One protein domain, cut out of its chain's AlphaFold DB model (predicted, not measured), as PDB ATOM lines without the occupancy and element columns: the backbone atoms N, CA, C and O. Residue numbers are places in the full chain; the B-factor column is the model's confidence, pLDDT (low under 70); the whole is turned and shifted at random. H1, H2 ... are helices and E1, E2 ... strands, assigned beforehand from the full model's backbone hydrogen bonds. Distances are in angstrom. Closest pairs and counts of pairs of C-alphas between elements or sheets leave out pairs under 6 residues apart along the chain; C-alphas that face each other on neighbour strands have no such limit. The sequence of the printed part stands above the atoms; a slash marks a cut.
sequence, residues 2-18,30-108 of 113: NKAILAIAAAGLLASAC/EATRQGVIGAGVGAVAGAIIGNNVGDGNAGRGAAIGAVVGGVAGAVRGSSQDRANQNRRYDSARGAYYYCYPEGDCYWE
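AT A GLANCE: This is residues 2 to 18 and 30 to 108 of the 113 residues of the protein "Glycine zipper 2TM domain-containing protein" of Brevundimonas sp. GRTSA-9 (UniProt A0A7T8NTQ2). A small three-stranded antiparallel sheet, E1-E2-E3, makes a head at one end of a long helical hairpin, H2 and H3, and H1 lies beside the hairpin's other end. The printed part has 96 residues, in order H1 H2 H3 E1 E2 E3, mostly helix. It is an extended rod, 58 by 24 by 16 A, radius of gyration of the C-alphas 19.9 A.

HOW THE PARTS SIT: Look first at the meander, each strand the antiparallel neighbour of the one before: E1, residues 87 to 90, E2, 95 to 99, and E3, 105 to 107. Within hydrogen-bond range are N 88 and O 97, 2.8 A, and N 98 and O 106, 2.8 A. H3, residues 58 to 85, touches H2, residues 30 to 52, opposite ways at a shallow tilt of 25 degrees; their closest C-alphas, Ala 31 and Gly 77, are 3.6 A apart. H1, residues 2 to 18, and H2 are near each other, closest C-alphas 8.2 A. Every O i to N i+4 pair is within hydrogen-bond range in H1 and H2, 23 of 24 in H3.

IN THESE COORDINATES: Find C-alpha 58 at (207.390, 178.411, 201.476); H3 runs 39.1 A to C-alpha 85. H2 measures 32.6 A, H1 24.3 A, E2 13.4 A. E3 ends at C-alpha 107, (176.038, 150.817, 175.483).

THE WHOLE: Residues 19 to 29 are not printed; C-alphas 18 and 30 are 19.4 A apart. No link printed whole is long. pLDDT is under 70 at residues 2 to 18, 52 to 56, 80 to 86 and 101.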
ATOM      1  N   ASN A   2     209.676 190.897 189.004       49.97
ATOM      2  CA  ASN A   2     210.622 190.117 188.181       49.97
ATOM      3  C   ASN A   2     211.041 188.765 188.804       49.97
ATOM      4  O   ASN A   2     211.217 187.783 188.090       49.97
ATOM      5  N   LYS A   3     211.135 188.683 190.142       53.34
ATOM      6  CA  LYS A   3     211.454 187.430 190.858       53.34
ATOM      7  C   LYS A   3     210.333 186.385 190.785       53.34
ATOM      8  O   LYS A   3     210.618 185.197 190.719       53.34
ATOM      9  N   ALA A   4     209.074 186.829 190.758       60.81
ATOM     10  CA  ALA A   4     207.918 185.941 190.658       60.81
ATOM     11  C   ALA A   4     207.830 185.306 189.263       60.81
ATOM     12  O   ALA A   4     207.567 184.119 189.152       60.81
ATOM     13  N   ILE A   5     208.135 186.070 188.210       66.62
ATOM     14  CA  ILE A   5     208.131 185.573 186.826       66.62
ATOM     15  C   ILE A   5     209.223 184.512 186.622       66.62
ATOM     16  O   ILE A   5     208.947 183.455 186.061       66.62
ATOM     17  N   LEU A   6     210.435 184.747 187.139       65.94
ATOM     18  CA  LEU A   6     211.522 183.760 187.092       65.94
ATOM     19  C   LEU A   6     211.193 182.492 187.892       65.94
ATOM     20  O   LEU A   6     211.465 181.390 187.425       65.94
ATOM     21  N   ALA A   7     210.563 182.636 189.061       64.25
ATOM     22  CA  ALA A   7     210.131 181.500 189.870       64.25
ATOM     23  C   ALA A   7     209.008 180.692 189.195       64.25
ATOM     24  O   ALA A   7     209.040 179.470 189.245       64.25
ATOM     25  N   ILE A   8     208.054 181.347 188.526       67.12
ATOM     26  CA  ILE A   8     206.967 180.684 187.786       67.12
ATOM     27  C   ILE A   8     207.510 179.958 186.550       67.12
ATOM     28  O   ILE A   8     207.116 178.824 186.296       67.12
ATOM     29  N   ALA A   9     208.438 180.565 185.807       66.44
ATOM     30  CA  ALA A   9     209.072 179.923 184.655       66.44
ATOM     31  C   ALA A   9     209.913 178.705 185.076       66.44
ATOM     32  O   ALA A   9     209.796 177.638 184.475       66.44
ATOM     33  N   ALA A  10     210.702 178.831 186.148       64.56
ATOM     34  CA  ALA A  10     211.481 177.727 186.703       64.56
ATOM     35  C   ALA A  10     210.587 176.621 187.288       64.56
ATOM     36  O   ALA A  10     210.854 175.444 187.066       64.56
ATOM     37  N   ALA A  11     209.497 176.979 187.974       63.44
ATOM     38  CA  ALA A  11     208.519 176.021 188.484       63.44
ATOM     39  C   ALA A  11     207.751 175.322 187.353       63.44
ATOM     40  O   ALA A  11     207.492 174.133 187.463       63.44
ATOM     41  N   GLY A  12     207.430 176.015 186.256       66.50
ATOM     42  CA  GLY A  12     206.807 175.412 185.075       66.50
ATOM     43  C   GLY A  12     207.730 174.412 184.373       66.50
ATOM     44  O   GLY A  12     207.303 173.312 184.027       66.50
ATOM     45  N   LEU A  13     209.017 174.751 184.241       60.09
ATOM     46  CA  LEU A  13     210.046 173.853 183.703       60.09
ATOM     47  C   LEU A  13     210.276 172.638 184.618       60.09
ATOM     48  O   LEU A  13     210.277 171.505 184.142       60.09
ATOM     49  N   LEU A  14     210.383 172.841 185.933       61.75
ATOM     50  CA  LEU A  14     210.540 171.754 186.907       61.75
ATOM     51  C   LEU A  14     209.276 170.886 187.025       61.75
ATOM     52  O   LEU A  14     209.384 169.671 187.158       61.75
ATOM     53  N   ALA A  15     208.080 171.466 186.899       60.75
ATOM     54  CA  ALA A  15     206.823 170.719 186.871       60.75
ATOM     55  C   ALA A  15     206.714 169.827 185.625       60.75
ATOM     56  O   ALA A  15     206.209 168.712 185.723       60.75
ATOM     57  N   SER A  16     207.234 170.272 184.473       56.41
ATOM     58  CA  SER A  16     207.311 169.432 183.268       56.41
ATOM     59  C   SER A  16     208.329 168.288 183.397       56.41
ATOM     60  O   SER A  16     208.117 167.209 182.845       56.41
ATOM     61  N   ALA A  17     209.384 168.480 184.199       47.31
ATOM     62  CA  ALA A  17     210.346 167.431 184.530       47.31
ATOM     63  C   ALA A  17     209.771 166.410 185.531       47.31
ATOM     64  O   ALA A  17     209.958 165.212 185.352       47.31
ATOM     65  N   CYS A  18     208.998 166.844 186.535       54.50
ATOM     66  CA  CYS A  18     208.351 165.940 187.498       54.50
ATOM     67  C   CYS A  18     207.077 165.262 186.968       54.50
ATOM     68  O   CYS A  18     206.689 164.220 187.487       54.50
ATOM     69  N   GLU A  30     192.080 154.809 192.487       73.75
ATOM     70  CA  GLU A  30     192.164 156.136 191.881       73.75
ATOM     71  C   GLU A  30     192.098 157.236 192.951       73.75
ATOM     72  O   GLU A  30     192.757 158.265 192.824       73.75
ATOM     73  N   ALA A  31     191.391 157.005 194.065       73.62
ATOM     74  CA  ALA A  31     191.400 157.899 195.229       73.62
ATOM     75  C   ALA A  31     192.825 158.215 195.719       73.62
ATOM     76  O   ALA A  31     193.211 159.376 195.835       73.62
ATOM     77  N   THR A  32     193.650 157.199 195.962       76.25
ATOM     78  CA  THR A  32     195.019 157.417 196.446       76.25
ATOM     79  C   THR A  32     195.879 158.071 195.375       76.25
ATOM     80  O   THR A  32     196.642 158.987 195.675       76.25
ATOM     81  N   ARG A  33     195.730 157.650 194.116       78.56
ATOM     82  CA  ARG A  33     196.507 158.189 192.998       78.56
ATOM     83  C   ARG A  33     196.220 159.674 192.773       78.56
ATOM     84  O   ARG A  33     197.149 160.480 192.722       78.56
ATOM     85  N   GLN A  34     194.946 160.056 192.721       77.31
ATOM     86  CA  GLN A  34     194.543 161.455 192.599       77.31
ATOM     87  C   GLN A  34     194.863 162.258 193.860       77.31
ATOM     88  O   GLN A  34     195.217 163.429 193.745       77.31
ATOM     89  N   GLY A  35     194.818 161.642 195.044       79.06
ATOM     90  CA  GLY A  35     195.264 162.253 196.294       79.06
ATOM     91  C   GLY A  35     196.756 162.583 196.295       79.06
ATOM     92  O   GLY A  35     197.130 163.701 196.620       79.06
ATOM     93  N   VAL A  36     197.624 161.666 195.865       79.94
ATOM     94  CA  VAL A  36     199.075 161.915 195.798       79.94
ATOM     95  C   VAL A  36     199.403 162.991 194.762       79.94
ATOM     96  O   VAL A  36     200.165 163.912 195.056       79.94
ATOM     97  N   ILE A  37     198.787 162.932 193.577       80.06
ATOM     98  CA  ILE A  37     198.967 163.955 192.535       80.06
ATOM     99  C   ILE A  37     198.462 165.314 193.033       80.06
ATOM    100  O   ILE A  37     199.161 166.320 192.916       80.06
ATOM    101  N   GLY A  38     197.271 165.343 193.631       76.38
ATOM    102  CA  GLY A  38     196.683 166.547 194.202       76.38
ATOM    103  C   GLY A  38     197.541 167.133 195.321       76.38
ATOM    104  O   GLY A  38     197.739 168.344 195.355       76.38
ATOM    105  N   ALA A  39     198.111 166.294 196.188       82.81
ATOM    106  CA  ALA A  39     199.022 166.716 197.247       82.81
ATOM    107  C   ALA A  39     200.322 167.288 196.678       82.81
ATOM    108  O   ALA A  39     200.751 168.350 197.111       82.81
ATOM    109  N   GLY A  40     200.929 166.639 195.682       80.94
ATOM    110  CA  GLY A  40     202.147 167.134 195.042       80.94
ATOM    111  C   GLY A  40     201.934 168.486 194.359       80.94
ATOM    112  O   GLY A  40     202.655 169.447 194.627       80.94
ATOM    113  N   VAL A  41     200.889 168.595 193.533       83.19
ATOM    114  CA  VAL A  41     200.536 169.845 192.837       83.19
ATOM    115  C   VAL A  41     200.150 170.937 193.835       83.19
ATOM    116  O   VAL A  41     200.610 172.076 193.729       83.19
ATOM    117  N   GLY A  42     199.340 170.588 194.833       79.12
ATOM    118  CA  GLY A  42     198.921 171.491 195.892       79.12
ATOM    119  C   GLY A  42     200.100 171.991 196.721       79.12
ATOM    120  O   GLY A  42     200.164 173.182 197.002       79.12
ATOM    121  N   ALA A  43     201.067 171.132 197.052       83.44
ATOM    122  CA  ALA A  43     202.270 171.507 197.790       83.44
ATOM    123  C   ALA A  43     203.103 172.536 197.029       83.44
ATOM    124  O   ALA A  43     203.511 173.541 197.598       83.44
ATOM    125  N   VAL A  44     203.324 172.325 195.731       83.19
ATOM    126  CA  VAL A  44     204.092 173.265 194.905       83.19
ATOM    127  C   VAL A  44     203.366 174.607 194.799       83.19
ATOM    128  O   VAL A  44     203.960 175.655 195.056       83.19
ATOM    129  N   ALA A  45     202.066 174.591 194.490       81.12
ATOM    130  CA  ALA A  45     201.263 175.809 194.403       81.12
ATOM    131  C   ALA A  45     201.211 176.553 195.749       81.12
ATOM    132  O   ALA A  45     201.425 177.764 195.816       81.12
ATOM    133  N   GLY A  46     200.996 175.813 196.836       77.50
ATOM    134  CA  GLY A  46     200.985 176.330 198.194       77.50
ATOM    135  C   GLY A  46     202.335 176.904 198.607       77.50
ATOM    136  O   GLY A  46     202.362 177.960 199.228       77.50
ATOM    137  N   ALA A  47     203.453 176.284 198.222       81.69
ATOM    138  CA  ALA A  47     204.793 176.799 198.499       81.69
ATOM    139  C   ALA A  47     205.022 178.161 197.839       81.69
ATOM    140  O   ALA A  47     205.510 179.087 198.481       81.69
ATOM    141  N   ILE A  48     204.623 178.303 196.571       81.00
ATOM    142  CA  ILE A  48     204.764 179.549 195.802       81.00
ATOM    143  C   ILE A  48     203.921 180.670 196.420       81.00
ATOM    144  O   ILE A  48     204.395 181.804 196.547       81.00
ATOM    145  N   ILE A  49     202.683 180.357 196.810       79.62
ATOM    146  CA  ILE A  49     201.761 181.313 197.429       79.62
ATOM    147  C   ILE A  49     202.238 181.666 198.841       79.62
ATOM    148  O   ILE A  49     202.422 182.838 199.140       79.62
ATOM    149  N   GLY A  50     202.525 180.685 199.697       72.38
ATOM    150  CA  GLY A  50     202.973 180.919 201.074       72.38
ATOM    151  C   GLY A  50     204.337 181.608 201.179       72.38
ATOM    152  O   GLY A  50     204.610 182.276 202.171       72.38
ATOM    153  N   ASN A  51     205.176 181.514 200.143       72.94
ATOM    154  CA  ASN A  51     206.416 182.284 200.041       72.94
ATOM    155  C   ASN A  51     206.192 183.760 199.649       72.94
ATOM    156  O   ASN A  51     207.062 184.587 199.896       72.94
ATOM    157  N   ASN A  52     205.059 184.098 199.022       64.56
ATOM    158  CA  ASN A  52     204.747 185.459 198.557       64.56
ATOM    159  C   ASN A  52     203.632 186.158 199.357       64.56
ATOM    160  O   ASN A  52     203.467 187.368 199.214       64.56
ATOM    161  N   VAL A  53     202.858 185.428 200.164       61.41
ATOM    162  CA  VAL A  53     201.699 185.942 200.909       61.41
ATOM    163  C   VAL A  53     201.828 185.545 202.387       61.41
ATOM    164  O   VAL A  53     202.058 184.377 202.693       61.41
ATOM    165  N   GLY A  54     201.668 186.502 203.311       61.00
ATOM    166  CA  GLY A  54     201.784 186.275 204.762       61.00
ATOM    167  C   GLY A  54     203.219 186.416 205.287       61.00
ATOM    168  O   GLY A  54     203.900 187.379 204.950       61.00
ATOM    169  N   ASP A  55     203.679 185.454 206.096       62.66
ATOM    170  CA  ASP A  55     205.013 185.449 206.736       62.66
ATOM    171  C   ASP A  55     206.183 185.115 205.779       62.66
ATOM    172  O   ASP A  55     207.336 185.061 206.203       62.66
ATOM    173  N   GLY A  56     205.908 184.836 204.497       67.62
ATOM    174  CA  GLY A  56     206.932 184.497 203.498       67.62
ATOM    175  C   GLY A  56     207.527 183.091 203.647       67.62
ATOM    176  O   GLY A  56     208.668 182.855 203.258       67.62
ATOM    177  N   ASN A  57     206.782 182.141 204.220       73.38
ATOM    178  CA  ASN A  57     207.270 180.788 204.478       73.38
ATOM    179  C   ASN A  57     206.759 179.780 203.435       73.38
ATOM    180  O   ASN A  57     205.634 179.272 203.519       73.38
ATOM    181  N   ALA A  58     207.639 179.431 202.493       76.94
ATOM    182  CA  ALA A  58     207.390 178.411 201.476       76.94
ATOM    183  C   ALA A  58     207.023 177.040 202.071       76.94
ATOM    184  O   ALA A  58     206.145 176.364 201.547       76.94
ATOM    185  N   GLY A  59     207.645 176.631 203.182       76.88
ATOM    186  CA  GLY A  59     207.381 175.334 203.813       76.88
ATOM    187  C   GLY A  59     205.983 175.249 204.425       76.88
ATOM    188  O   GLY A  59     205.296 174.238 204.286       76.88
ATOM    189  N   ARG A  60     205.516 176.341 205.039       81.25
ATOM    190  CA  ARG A  60     204.155 176.425 205.588       81.25
ATOM    191  C   ARG A  60     203.109 176.420 204.475       81.25
ATOM    192  O   ARG A  60     202.122 175.694 204.565       81.25
ATOM    193  N   GLY A  61     203.361 177.176 203.406       77.94
ATOM    194  CA  GLY A  61     202.527 177.168 202.210       77.94
ATOM    195  C   GLY A  61     202.468 175.793 201.546       77.94
ATOM    196  O   GLY A  61     201.385 175.324 201.199       77.94
ATOM    197  N   ALA A  62     203.613 175.115 201.441       83.06
ATOM    198  CA  ALA A  62     203.712 173.769 200.894       83.06
ATOM    199  C   ALA A  62     202.900 172.762 201.704       83.06
ATOM    200  O   ALA A  62     202.129 172.002 201.132       83.06
ATOM    201  N   ALA A  63     203.021 172.780 203.032       82.00
ATOM    202  CA  ALA A  63     202.279 171.867 203.895       82.00
ATOM    203  C   ALA A  63     200.760 172.065 203.770       82.00
ATOM    204  O   ALA A  63     200.017 171.098 203.612       82.00
ATOM    205  N   ILE A  64     200.294 173.318 203.774       84.12
ATOM    206  CA  ILE A  64     198.867 173.638 203.616       84.12
ATOM    207  C   ILE A  64     198.376 173.204 202.234       84.12
ATOM    208  O   ILE A  64     197.354 172.529 202.116       84.12
ATOM    209  N   GLY A  65     199.125 173.547 201.189       80.81
ATOM    210  CA  GLY A  65     198.796 173.173 199.823       80.81
ATOM    211  C   GLY A  65     198.780 171.659 199.611       80.81
ATOM    212  O   GLY A  65     197.884 171.153 198.940       80.81
ATOM    213  N   ALA A  66     199.705 170.925 200.233       85.25
ATOM    214  CA  ALA A  66     199.768 169.469 200.175       85.25
ATOM    215  C   ALA A  66     198.539 168.818 200.812       85.25
ATOM    216  O   ALA A  66     197.943 167.918 200.229       85.25
ATOM    217  N   VAL A  67     198.134 169.289 201.995       86.31
ATOM    218  CA  VAL A  67     196.960 168.760 202.701       86.31
ATOM    219  C   VAL A  67     195.686 169.057 201.914       86.31
ATOM    220  O   VAL A  67     194.899 168.149 201.655       86.31
ATOM    221  N   VAL A  68     195.496 170.304 201.474       88.50
ATOM    222  CA  VAL A  68     194.295 170.708 200.724       88.50
ATOM    223  C   VAL A  68     194.226 169.998 199.373       88.50
ATOM    224  O   VAL A  68     193.198 169.414 199.032       88.50
ATOM    225  N   GLY A  69     195.323 170.008 198.617       79.38
ATOM    226  CA  GLY A  69     195.408 169.335 197.327       79.38
ATOM    227  C   GLY A  69     195.265 167.819 197.450       79.38
ATOM    228  O   GLY A  69     194.599 167.199 196.623       79.38
ATOM    229  N   GLY A  70     195.813 167.227 198.514       83.12
ATOM    230  CA  GLY A  70     195.729 165.796 198.784       83.12
ATOM    231  C   GLY A  70     194.322 165.326 199.116       83.12
ATOM    232  O   GLY A  70     193.838 164.360 198.528       83.12
ATOM    233  N   VAL A  71     193.625 166.046 199.998       85.31
ATOM    234  CA  VAL A  71     192.225 165.752 200.335       85.31
ATOM    235  C   VAL A  71     191.326 165.950 199.114       85.31
ATOM    236  O   VAL A  71     190.525 165.072 198.794       85.31
ATOM    237  N   ALA A  72     191.479 167.060 198.385       83.25
ATOM    238  CA  ALA A  72     190.677 167.335 197.192       83.25
ATOM    239  C   ALA A  72     190.896 166.291 196.083       83.25
ATOM    240  O   ALA A  72     189.937 165.832 195.455       83.25
ATOM    241  N   GLY A  73     192.149 165.883 195.869       74.06
ATOM    242  CA  GLY A  73     192.510 164.817 194.943       74.06
ATOM    243  C   GLY A  73     191.923 163.466 195.354       74.06
ATOM    244  O   GLY A  73     191.326 162.782 194.526       74.06
ATOM    245  N   ALA A  74     191.998 163.114 196.640       77.56
ATOM    246  CA  ALA A  74     191.480 161.846 197.147       77.56
ATOM    247  C   ALA A  74     189.958 161.724 197.016       77.56
ATOM    248  O   ALA A  74     189.441 160.679 196.606       77.56
ATOM    249  N   VAL A  75     189.235 162.810 197.298       80.81
ATOM    250  CA  VAL A  75     187.779 162.863 197.121       80.81
ATOM    251  C   VAL A  75     187.407 162.660 195.652       80.81
ATOM    252  O   VAL A  75     186.558 161.811 195.361       80.81
ATOM    253  N   ARG A  76     188.065 163.363 194.717       78.25
ATOM    254  CA  ARG A  76     187.803 163.180 193.280       78.25
ATOM    255  C   ARG A  76     188.088 161.757 192.817       78.25
ATOM    256  O   ARG A  76     187.222 161.173 192.163       78.25
ATOM    257  N   GLY A  77     189.210 161.165 193.215       70.44
ATOM    258  CA  GLY A  77     189.548 159.817 192.764       70.44
ATOM    259  C   GLY A  77     188.541 158.774 193.252       70.44
ATOM    260  O   GLY A  77     188.143 157.905 192.486       70.44
ATOM    261  N   SER A  78     187.991 158.943 194.462       73.50
ATOM    262  CA  SER A  78     186.928 158.064 194.977       73.50
ATOM    263  C   SER A  78     185.613 158.146 194.185       73.50
ATOM    264  O   SER A  78     184.842 157.185 194.136       73.50
ATOM    265  N   SER A  79     185.319 159.297 193.573       74.31
ATOM    266  CA  SER A  79     184.153 159.461 192.695       74.31
ATOM    267  C   SER A  79     184.406 158.867 191.309       74.31
ATOM    268  O   SER A  79     183.518 158.240 190.731       74.31
ATOM    269  N   GLN A  80     185.639 158.993 190.815       69.50
ATOM    270  CA  GLN A  80     186.058 158.461 189.526       69.50
ATOM    271  C   GLN A  80     186.124 156.931 189.533       69.50
ATOM    272  O   GLN A  80     185.666 156.319 188.571       69.50
ATOM    273  N   ASP A  81     186.592 156.316 190.626       68.44
ATOM    274  CA  ASP A  81     186.567 154.859 190.800       68.44
ATOM    275  C   ASP A  81     185.146 154.308 190.623       68.44
ATOM    276  O   ASP A  81     184.937 153.401 189.824       68.44
ATOM    277  N   ARG A  82     184.141 154.917 191.270       66.69
ATOM    278  CA  ARG A  82     182.731 154.493 191.145       66.69
ATOM    279  C   ARG A  82     182.182 154.666 189.729       66.69
ATOM    280  O   ARG A  82     181.447 153.811 189.249       66.69
ATOM    281  N   ALA A  83     182.541 155.756 189.054       66.00
ATOM    282  CA  ALA A  83     182.125 155.998 187.673       66.00
ATOM    283  C   ALA A  83     182.772 155.002 186.692       66.00
ATOM    284  O   ALA A  83     182.139 154.558 185.735       66.00
ATOM    285  N   ASN A  84     184.029 154.630 186.938       66.88
ATOM    286  CA  ASN A  84     184.773 153.700 186.097       66.88
ATOM    287  C   ASN A  84     184.388 152.239 186.347       66.88
ATOM    288  O   ASN A  84     184.410 151.453 185.403       66.88
ATOM    289  N   GLN A  85     183.986 151.883 187.569       65.06
ATOM    290  CA  GLN A  85     183.650 150.508 187.954       65.06
ATOM    291  C   GLN A  85     182.499 149.912 187.135       65.06
ATOM    292  O   GLN A  85     182.444 148.698 186.927       65.06
ATOM    293  N   ASN A  86     181.601 150.761 186.630       68.75
ATOM    294  CA  ASN A  86     180.467 150.303 185.839       68.75
ATOM    295  C   ASN A  86     180.799 150.133 184.358       68.75
ATOM    296  O   ASN A  86     180.014 149.489 183.675       68.75
ATOM    297  N   ARG A  87     181.933 150.641 183.855       75.31
ATOM    298  CA  ARG A  87     182.311 150.509 182.443       75.31
ATOM    299  C   ARG A  87     183.015 149.179 182.205       75.31
ATOM    300  O   ARG A  87     184.125 148.952 182.674       75.31
ATOM    301  N   ARG A  88     182.372 148.296 181.447       79.38
ATOM    302  CA  ARG A  88     182.917 147.003 181.031       79.38
ATOM    303  C   ARG A  88     183.096 146.994 179.522       79.38
ATOM    304  O   ARG A  88     182.249 147.490 178.787       79.38
ATOM    305  N   TYR A  89     184.209 146.433 179.069       81.00
ATOM    306  CA  TYR A  89     184.485 146.262 177.649       81.00
ATOM    307  C   TYR A  89     183.876 144.950 177.153       81.00
ATOM    308  O   TYR A  89     184.050 143.907 177.788       81.00
ATOM    309  N   ASP A  90     183.156 144.994 176.036       82.25
ATOM    310  CA  ASP A  90     182.661 143.807 175.347       82.25
ATOM    311  C   ASP A  90     183.525 143.506 174.120       82.25
ATOM    312  O   ASP A  90     183.493 144.228 173.124       82.25
ATOM    313  N   SER A  91     184.282 142.410 174.176       82.25
ATOM    314  CA  SER A  91     185.181 142.009 173.088       82.25
ATOM    315  C   SER A  91     184.454 141.523 171.829       82.25
ATOM    316  O   SER A  91     185.077 141.461 170.774       82.25
ATOM    317  N   ALA A  92     183.164 141.174 171.910       82.50
ATOM    318  CA  ALA A  92     182.396 140.690 170.762       82.50
ATOM    319  C   ALA A  92     181.909 141.839 169.862       82.50
ATOM    320  O   ALA A  92     181.834 141.675 168.647       82.50
ATOM    321  N   ARG A  93     181.595 143.005 170.443       79.12
ATOM    322  CA  ARG A  93     181.185 144.216 169.707       79.12
ATOM    323  C   ARG A  93     182.273 145.285 169.622       79.12
ATOM    324  O   ARG A  93     182.111 146.231 168.859       79.12
ATOM    325  N   GLY A  94     183.354 145.148 170.392       85.62
ATOM    326  CA  GLY A  94     184.430 146.136 170.461       85.62
ATOM    327  C   GLY A  94     183.991 147.460 171.092       85.62
ATOM    328  O   GLY A  94     184.489 148.513 170.708       85.62
ATOM    329  N   ALA A  95     183.028 147.417 172.016       83.56
ATOM    330  CA  ALA A  95     182.392 148.601 172.594       83.56
ATOM    331  C   ALA A  95     182.335 148.519 174.125       83.56
ATOM    332  O   ALA A  95     182.219 147.428 174.696       83.56
ATOM    333  N   TYR A  96     182.381 149.672 174.795       85.31
ATOM    334  CA  TYR A  96     182.146 149.743 176.233       85.31
ATOM    335  C   TYR A  96     180.642 149.815 176.530       85.31
ATOM    336  O   TYR A  96     179.859 150.443 175.814       85.31
ATOM    337  N   TYR A  97     180.232 149.164 177.614       86.06
ATOM    338  CA  TYR A  97     178.886 149.246 178.171       86.06
ATOM    339  C   TYR A  97     178.957 149.548 179.664       86.06
ATOM    340  O   TYR A  97     179.944 149.224 180.326       86.06
ATOM    341  N   TYR A  98     177.903 150.152 180.203       85.00
ATOM    342  CA  TYR A  98     177.752 150.410 181.626       85.00
ATOM    343  C   TYR A  98     176.450 149.830 182.162       85.00
ATOM    344  O   TYR A  98     175.401 149.951 181.537       85.00
ATOM    345  N   CYS A  99     176.521 149.160 183.313       81.62
ATOM    346  CA  CYS A  99     175.350 148.581 183.972       81.62
ATOM    347  C   CYS A  99     174.993 149.392 185.210       81.62
ATOM    348  O   CYS A  99     175.864 149.667 186.032       81.62
ATOM    349  N   TYR A 100     173.726 149.769 185.346       80.00
ATOM    350  CA  TYR A 100     173.216 150.391 186.562       80.00
ATOM    351  C   TYR A 100     172.933 149.333 187.639       80.00
ATOM    352  O   TYR A 100     172.690 148.170 187.309       80.00
ATOM    353  N   PRO A 101     172.939 149.714 188.929       68.50
ATOM    354  CA  PRO A 101     172.584 148.810 190.027       68.50
ATOM    355  C   PRO A 101     171.152 148.258 189.922       68.50
ATOM    356  O   PRO A 101     170.881 147.194 190.462       68.50
ATOM    357  N   GLU A 102     170.275 148.931 189.170       76.50
ATOM    358  CA  GLU A 102     168.910 148.487 188.843       76.50
ATOM    359  C   GLU A 102     168.868 147.270 187.886       76.50
ATOM    360  O   GLU A 102     167.805 146.718 187.625       76.50
ATOM    361  N   GLY A 103     170.018 146.841 187.347       77.00
ATOM    362  CA  GLY A 103     170.146 145.671 186.469       77.00
ATOM    363  C   GLY A 103     170.124 145.979 184.970       77.00
ATOM    364  O   GLY A 103     170.428 145.100 184.162       77.00
ATOM    365  N   ASP A 104     169.835 147.219 184.579       84.81
ATOM    366  CA  ASP A 104     169.827 147.621 183.174       84.81
ATOM    367  C   ASP A 104     171.230 148.018 182.689       84.81
ATOM    368  O   ASP A 104     171.892 148.898 183.250       84.81
ATOM    369  N   CYS A 105     171.689 147.357 181.624       86.25
ATOM    370  CA  CYS A 105     172.959 147.641 180.962       86.25
ATOM    371  C   CYS A 105     172.731 148.434 179.673       86.25
ATOM    372  O   CYS A 105     171.869 148.082 178.868       86.25
ATOM    373  N   TYR A 106     173.540 149.467 179.458       84.88
ATOM    374  CA  TYR A 106     173.488 150.346 178.294       84.88
ATOM    375  C   TYR A 106     174.856 150.421 177.613       84.88
ATOM    376  O   TYR A 106     175.895 150.416 178.270       84.88
ATOM    377  N   TRP A 107     174.859 150.488 176.286       85.44
ATOM    378  CA  TRP A 107     176.038 150.817 175.483       85.44
ATOM    379  C   TRP A 107     176.340 152.323 175.543       85.44
ATOM    380  O   TRP A 107     175.471 153.114 175.912       85.44
ATOM    381  N   GLU A 108     177.541 152.738 175.124       79.69
ATOM    382  CA  GLU A 108     177.885 154.168 174.976       79.69
ATOM    383  C   GLU A 108     176.883 154.943 174.101       79.69
ATOM    384  O   GLU A 108     176.574 156.092 174.403       79.69
TER     385      GLU A 108